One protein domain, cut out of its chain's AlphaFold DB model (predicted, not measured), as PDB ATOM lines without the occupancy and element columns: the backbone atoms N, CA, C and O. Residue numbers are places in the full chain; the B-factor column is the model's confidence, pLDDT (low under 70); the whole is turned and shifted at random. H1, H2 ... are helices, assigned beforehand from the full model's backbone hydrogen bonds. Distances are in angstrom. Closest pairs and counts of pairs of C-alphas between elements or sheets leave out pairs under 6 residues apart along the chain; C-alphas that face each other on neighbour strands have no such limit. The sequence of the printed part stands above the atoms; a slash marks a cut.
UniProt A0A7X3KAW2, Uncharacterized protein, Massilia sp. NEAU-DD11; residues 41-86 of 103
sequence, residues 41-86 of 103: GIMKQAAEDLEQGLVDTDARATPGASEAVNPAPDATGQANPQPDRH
ATOM      1  N   GLY A  41      21.222  -5.016 117.038       87.94
ATOM      2  CA  GLY A  41      22.080  -3.827 117.008       87.94
ATOM      3  C   GLY A  41      23.184  -3.843 118.068       87.94
ATOM      4  O   GLY A  41      24.336  -3.551 117.769       87.94
ATOM      5  N   ILE A  42      22.862  -4.303 119.279       87.62
ATOM      6  CA  ILE A  42      23.843  -4.509 120.356       87.62
ATOM      7  C   ILE A  42      24.978  -5.469 119.989       87.62
ATOM      8  O   ILE A  42      26.112  -5.262 120.400       87.62
ATOM      9  N   MET A  43      24.685  -6.513 119.210       89.31
ATOM     10  CA  MET A  43      25.689  -7.498 118.805       89.31
ATOM     11  C   MET A  43      26.638  -6.892 117.773       89.31
ATOM     12  O   MET A  43      27.828  -7.179 117.799       89.31
ATOM     13  N   LYS A  44      26.121  -6.023 116.896       90.94
ATOM     14  CA  LYS A  44      26.943  -5.277 115.939       90.94
ATOM     15  C   LYS A  44      27.857  -4.282 116.645       90.94
ATOM     16  O   LYS A  44      29.034  -4.234 116.323       90.94
ATOM     17  N   GLN A  45      27.331  -3.548 117.631       91.06
ATOM     18  CA  GLN A  45      28.148  -2.651 118.450       91.06
ATOM     19  C   GLN A  45      29.277  -3.418 119.142       91.06
ATOM     20  O   GLN A  45      30.424  -3.012 119.040       91.06
ATOM     21  N   ALA A  46      28.966  -4.549 119.781       90.50
ATOM     22  CA  ALA A  46      29.975  -5.363 120.451       90.50
ATOM     23  C   ALA A  46      31.048  -5.889 119.482       90.50
ATOM     24  O   ALA A  46      32.220  -5.929 119.838       90.50
ATOM     25  N   ALA A  47      30.668  -6.274 118.259       91.19
ATOM     26  CA  ALA A  47      31.630  -6.685 117.240       91.19
ATOM     27  C   ALA A  47      32.579  -5.537 116.856       91.19
ATOM     28  O   ALA A  47      33.790  -5.735 116.833       91.19
ATOM     29  N   GLU A  48      32.048  -4.333 116.630       92.75
ATOM     30  CA  GLU A  48      32.868  -3.162 116.304       92.75
ATOM     31  C   GLU A  48      33.747  -2.715 117.477       92.75
ATOM     32  O   GLU A  48      34.897  -2.340 117.276       92.75
ATOM     33  N   ASP A  49      33.255  -2.817 118.712       92.81
ATOM     34  CA  ASP A  49      34.046  -2.529 119.908       92.81
ATOM     35  C   ASP A  49      35.266  -3.468 119.992       92.81
ATOM     36  O   ASP A  49      36.383  -3.001 120.219       92.81
ATOM     37  N   LEU A  50      35.087  -4.768 119.719       92.06
ATOM     38  CA  LEU A  50      36.196  -5.727 119.644       92.06
ATOM     39  C   LEU A  50      37.181  -5.390 118.511       92.06
ATOM     40  O   LEU A  50      38.393  -5.461 118.715       92.06
ATOM     41  N   GLU A  51      36.691  -4.985 117.336       92.56
ATOM     42  CA  GLU A  51      37.539  -4.537 116.217       92.56
ATOM     43  C   GLU A  51      38.329  -3.265 116.561       92.56
ATOM     44  O   GLU A  51      39.482  -3.123 116.157       92.56
ATOM     45  N   GLN A  52      37.754  -2.364 117.361       93.56
ATOM     46  CA  GLN A  52      38.440  -1.191 117.909       93.56
ATOM     47  C   GLN A  52      39.389  -1.533 119.073       93.56
ATOM     48  O   GLN A  52      40.072  -0.646 119.588       93.56
ATOM     49  N   GLY A  53      39.468  -2.804 119.479       91.38
ATOM     50  CA  GLY A  53      40.329  -3.283 120.558       91.38
ATOM     51  C   GLY A  53      39.785  -3.022 121.963       91.38
ATOM     52  O   GLY A  53      40.539  -3.113 122.933       91.38
ATOM     53  N   LEU A  54      38.496  -2.695 122.094       91.38
ATOM     54  CA  LEU A  54      37.837  -2.611 123.392       91.38
ATOM     55  C   LEU A  54      37.584  -4.024 123.906       91.38
ATOM     56  O   LEU A  54      37.186  -4.925 123.171       91.38
ATOM     57  N   VAL A  55      37.810  -4.210 125.199       88.12
ATOM     58  CA  VAL A  55      37.655  -5.497 125.872       88.12
ATOM     59  C   VAL A  55      36.848  -5.319 127.142       88.12
ATOM     60  O   VAL A  55      36.838  -4.244 127.744       88.12
ATOM     61  N   ASP A  56      36.191  -6.394 127.564       83.50
ATOM     62  CA  ASP A  56      35.507  -6.421 128.843       83.50
ATOM     63  C   ASP A  56      36.522  -6.343 129.995       83.50
ATOM     64  O   ASP A  56      37.351  -7.234 130.202       83.50
ATOM     65  N   THR A  57      36.477  -5.234 130.731       82.19
ATOM     66  CA  THR A  57      37.392  -4.966 131.843       82.19
ATOM     67  C   THR A  57      36.933  -5.573 133.167       82.19
ATOM     68  O   THR A  57      37.749  -5.699 134.084       82.19
ATOM     69  N   ASP A  58      35.655  -5.940 133.303       79.62
ATOM     70  CA  ASP A  58      35.106  -6.427 134.574       79.62
ATOM     71  C   ASP A  58      35.349  -7.935 134.793       79.62
ATOM     72  O   ASP A  58      35.418  -8.406 135.935       79.62
ATOM     73  N   ALA A  59      35.649  -8.666 133.712       78.56
ATOM     74  CA  ALA A  59      35.911 -10.103 133.683       78.56
ATOM     75  C   ALA A  59      37.223 -10.547 134.373       78.56
ATOM     76  O   ALA A  59      37.694 -11.669 134.173       78.56
ATOM     77  N   ARG A  60      37.835  -9.699 135.215       81.06
ATOM     78  CA  ARG A  60      39.074  -9.979 135.975       81.06
ATOM     79  C   ARG A  60      40.201 -10.534 135.096       81.06
ATOM     80  O   ARG A  60      40.874 -11.485 135.483       81.06
ATOM     81  N   ALA A  61      40.379  -9.950 133.911       71.69
ATOM     82  CA  ALA A  61      41.356 -10.399 132.919       71.69
ATOM     83  C   ALA A  61      41.179 -11.865 132.480       71.69
ATOM     84  O   ALA A  61      42.158 -12.531 132.161       71.69
ATOM     85  N   THR A  62      39.939 -12.364 132.461       80.62
ATOM     86  CA  THR A  62      39.576 -13.604 131.767       80.62
ATOM     87  C   THR A  62      39.042 -13.221 130.392       80.62
ATOM     88  O   THR A  62      37.876 -12.832 130.292       80.62
ATOM     89  N   PRO A  63      39.872 -13.255 129.336       72.12
ATOM     90  CA  PRO A  63      39.424 -12.876 128.010       72.12
ATOM     91  C   PRO A  63      38.434 -13.932 127.515       72.12
ATOM     92  O   PRO A  63      38.643 -15.131 127.691       72.12
ATOM     93  N   GLY A  64      37.322 -13.478 126.945       80.94
ATOM     94  CA  GLY A  64      36.333 -14.344 126.313       80.94
ATOM     95  C   GLY A  64      36.511 -14.341 124.798       80.94
ATOM     96  O   GLY A  64      37.608 -14.513 124.275       80.94
ATOM     97  N   ALA A  65      35.421 -14.055 124.083       79.81
ATOM     98  CA  ALA A  65      35.425 -13.922 122.624       79.81
ATOM     99  C   ALA A  65      36.414 -12.862 122.092       79.81
ATOM    100  O   ALA A  65      36.813 -12.932 120.934       79.81
ATOM    101  N   SER A  66      36.842 -11.918 122.934       80.31
ATOM    102  CA  SER A  66      37.842 -10.902 122.601       80.31
ATOM    103  C   SER A  66      39.222 -11.469 122.256       80.31
ATOM    104  O   SER A  66      39.963 -10.821 121.532       80.31
ATOM    105  N   GLU A  67      39.587 -12.663 122.739       84.25
ATOM    106  CA  GLU A  67      40.888 -13.280 122.419       84.25
ATOM    107  C   GLU A  67      40.982 -13.725 120.952       84.25
ATOM    108  O   GLU A  67      42.062 -13.768 120.369       84.25
ATOM    109  N   ALA A  68      39.840 -14.040 120.340       84.19
ATOM    110  CA  ALA A  68      39.774 -14.517 118.964       84.19
ATOM    111  C   ALA A  68      39.815 -13.385 117.922       84.19
ATOM    112  O   ALA A  68      39.872 -13.665 116.723       84.19
ATOM    113  N   VAL A  69      39.763 -12.122 118.356       86.19
ATOM    114  CA  VAL A  69      39.687 -10.955 117.475       86.19
ATOM    115  C   VAL A  69      40.980 -10.159 117.577       86.19
ATOM    116  O   VAL A  69      41.360  -9.689 118.645       86.19
ATOM    117  N   ASN A  70      41.649  -9.981 116.440       90.62
ATOM    118  CA  ASN A  70      42.737  -9.018 116.340       90.62
ATOM    119  C   ASN A  70      42.138  -7.636 116.044       90.62
ATOM    120  O   ASN A  70      41.358  -7.536 115.092       90.62
ATOM    121  N   PRO A  71      42.509  -6.586 116.798       90.56
ATOM    122  CA  PRO A  71      42.062  -5.232 116.501       90.56
ATOM    123  C   PRO A  71      42.445  -4.801 115.083       90.56
ATOM    124  O   PRO A  71      43.484  -5.212 114.550       90.56
ATOM    125  N   ALA A  72      41.617  -3.952 114.481       89.75
ATOM    126  CA  ALA A  72      41.887  -3.378 113.173       89.75
ATOM    127  C   ALA A  72      43.188  -2.541 113.197       89.75
ATOM    128  O   ALA A  72      43.516  -1.937 114.221       89.75
ATOM    129  N   PRO A  73      43.949  -2.460 112.087       91.12
ATOM    130  CA  PRO A  73      45.198  -1.690 112.040       91.12
ATOM    131  C   PRO A  73      45.034  -0.196 112.362       91.12
ATOM    132  O   PRO A  73      45.982   0.449 112.802       91.12
ATOM    133  N   ASP A  74      43.846   0.346 112.114       91.12
ATOM    134  CA  ASP A  74      43.428   1.726 112.350       91.12
ATOM    135  C   ASP A  74      42.516   1.875 113.579       91.12
ATOM    136  O   ASP A  74      41.887   2.919 113.765       91.12
ATOM    137  N   ALA A  75      42.460   0.850 114.435       90.38
ATOM    138  CA  ALA A  75      41.702   0.883 115.673       90.38
ATOM    139  C   ALA A  75      42.105   2.081 116.544       90.38
ATOM    140  O   ALA A  75      43.277   2.321 116.843       90.38
ATOM    141  N   THR A  76      41.100   2.829 116.985       91.25
ATOM    142  CA  THR A  76      41.271   4.041 117.794       91.25
ATOM    143  C   THR A  76      41.319   3.750 119.294       91.25
ATOM    144  O   THR A  76      41.662   4.634 120.082       91.25
ATOM    145  N   GLY A  77      40.945   2.534 119.711       89.75
ATOM    146  CA  GLY A  77      40.732   2.197 121.118       89.75
ATOM    147  C   GLY A  77      39.511   2.891 121.730       89.75
ATOM    148  O   GLY A  77      39.398   2.946 122.953       89.75
ATOM    149  N   GLN A  78      38.625   3.465 120.909       92.31
ATOM    150  CA  GLN A  78      37.396   4.129 121.338       92.31
ATOM    151  C   GLN A  78      36.176   3.480 120.683       92.31
ATOM    152  O   GLN A  78      36.225   3.064 119.528       92.31
ATOM    153  N   ALA A  79      35.072   3.415 121.428       89.38
ATOM    154  CA  ALA A  79      33.812   2.903 120.904       89.38
ATOM    155  C   ALA A  79      33.272   3.842 119.817       89.38
ATOM    156  O   ALA A  79      33.243   5.064 120.003       89.38
ATOM    157  N   ASN A  80      32.769   3.266 118.727       91.69
ATOM    158  CA  ASN A  80      32.063   3.996 117.681       91.69
ATOM    159  C   ASN A  80      30.560   3.646 117.704       91.69
ATOM    160  O   ASN A  80      30.172   2.558 117.268       91.69
ATOM    161  N   PRO A  81      29.702   4.539 118.235       89.88
ATOM    162  CA  PRO A  81      28.251   4.379 118.283       89.88
ATOM    163  C   PRO A  81      27.584   3.954 116.966       89.88
ATOM    164  O   PRO A  81      27.379   4.767 116.069       89.88
ATOM    165  N   GLN A  82      27.117   2.711 116.900       88.94
ATOM    166  CA  GLN A  82      26.328   2.216 115.780       88.94
ATOM    167  C   GLN A  82      24.905   2.786 115.798       88.94
ATOM    168  O   GLN A  82      24.284   2.886 116.864       88.94
ATOM    169  N   PRO A  83      24.337   3.125 114.627       86.81
ATOM    170  CA  PRO A  83      23.035   3.779 114.540       86.81
ATOM    171  C   PRO A  83      21.907   2.903 115.093       86.81
ATOM    172  O   PRO A  83      20.954   3.416 115.674       86.81
ATOM    173  N   ASP A  84      22.012   1.580 114.958       83.81
ATOM    174  CA  ASP A  84      21.015   0.628 115.433       83.81
ATOM    175  C   ASP A  84      21.374  -0.035 116.766       83.81
ATOM    176  O   ASP A  84      20.598  -0.875 117.209       83.81
ATOM    177  N   ARG A  85      22.457   0.376 117.453       81.75
ATOM    178  CA  ARG A  85      22.917  -0.208 118.739       81.75
ATOM    179  C   ARG A  85      21.830  -0.312 119.808       81.75
ATOM    180  O   ARG A  85      21.899  -1.143 120.699       81.75
ATOM    181  N   HIS A  86      20.853   0.575 119.713       78.44
ATOM    182  CA  HIS A  86      19.748   0.719 120.633       78.44
ATOM    183  C   HIS A  86      18.600  -0.254 120.384       78.44
ATOM    184  O   HIS A  86      17.810  -0.536 121.287       78.44
TER     185      HIS A  86
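AT A GLANCE: This is residues 41 to 86 of the 103 residues of an uncharacterized protein of Massilia sp. NEAU-DD11 (UniProt A0A7X3KAW2). There is little regular structure here: one helix, H1, begins the printed part, and long loops without named elements make most of the rest. The first loop, residues 52 to 64, holds a free-standing turn, residues 57 to 62, that sticks out, the short helix H2 follows the loop, and the last stretch, residues 69 to 86, folds back past H1 to end near its start, with the C-alphas of Gly 41 and His 86 6.3 A apart. The printed part has 46 residues with two named helices, H1 then H2, and no named strand; the class is all helix, with 15 residues in named elements. It is compact, with a radius of gyration of the C-alphas of 10.6 A and spans of 29 by 24 by 16 A.

HOW THE PARTS SIT: H1, residues 41 to 51, and H2, residues 65 to 68, are close but not clearly touching; their closest C-alphas, of Leu 50 and Ser 66, are 6.2 A apart. In H1 every O i to N i+4 pair is within hydrogen-bond range; H2 is too short for such a pair.

IN THESE COORDINATES: H1 begins at C-alpha 41 (22.080, -3.827, 117.008) and spans 15.5 A. H2 ends at C-alpha 68 (39.774, -14.517, 118.964).

THE WHOLE: The C-alphas of Arg 60 and Pro 83, the two farthest apart, are 30.1 A apart. The link from H1 to H2 is long, 13 residues. The printed part has no cut, and no printed residue is under pLDDT 70.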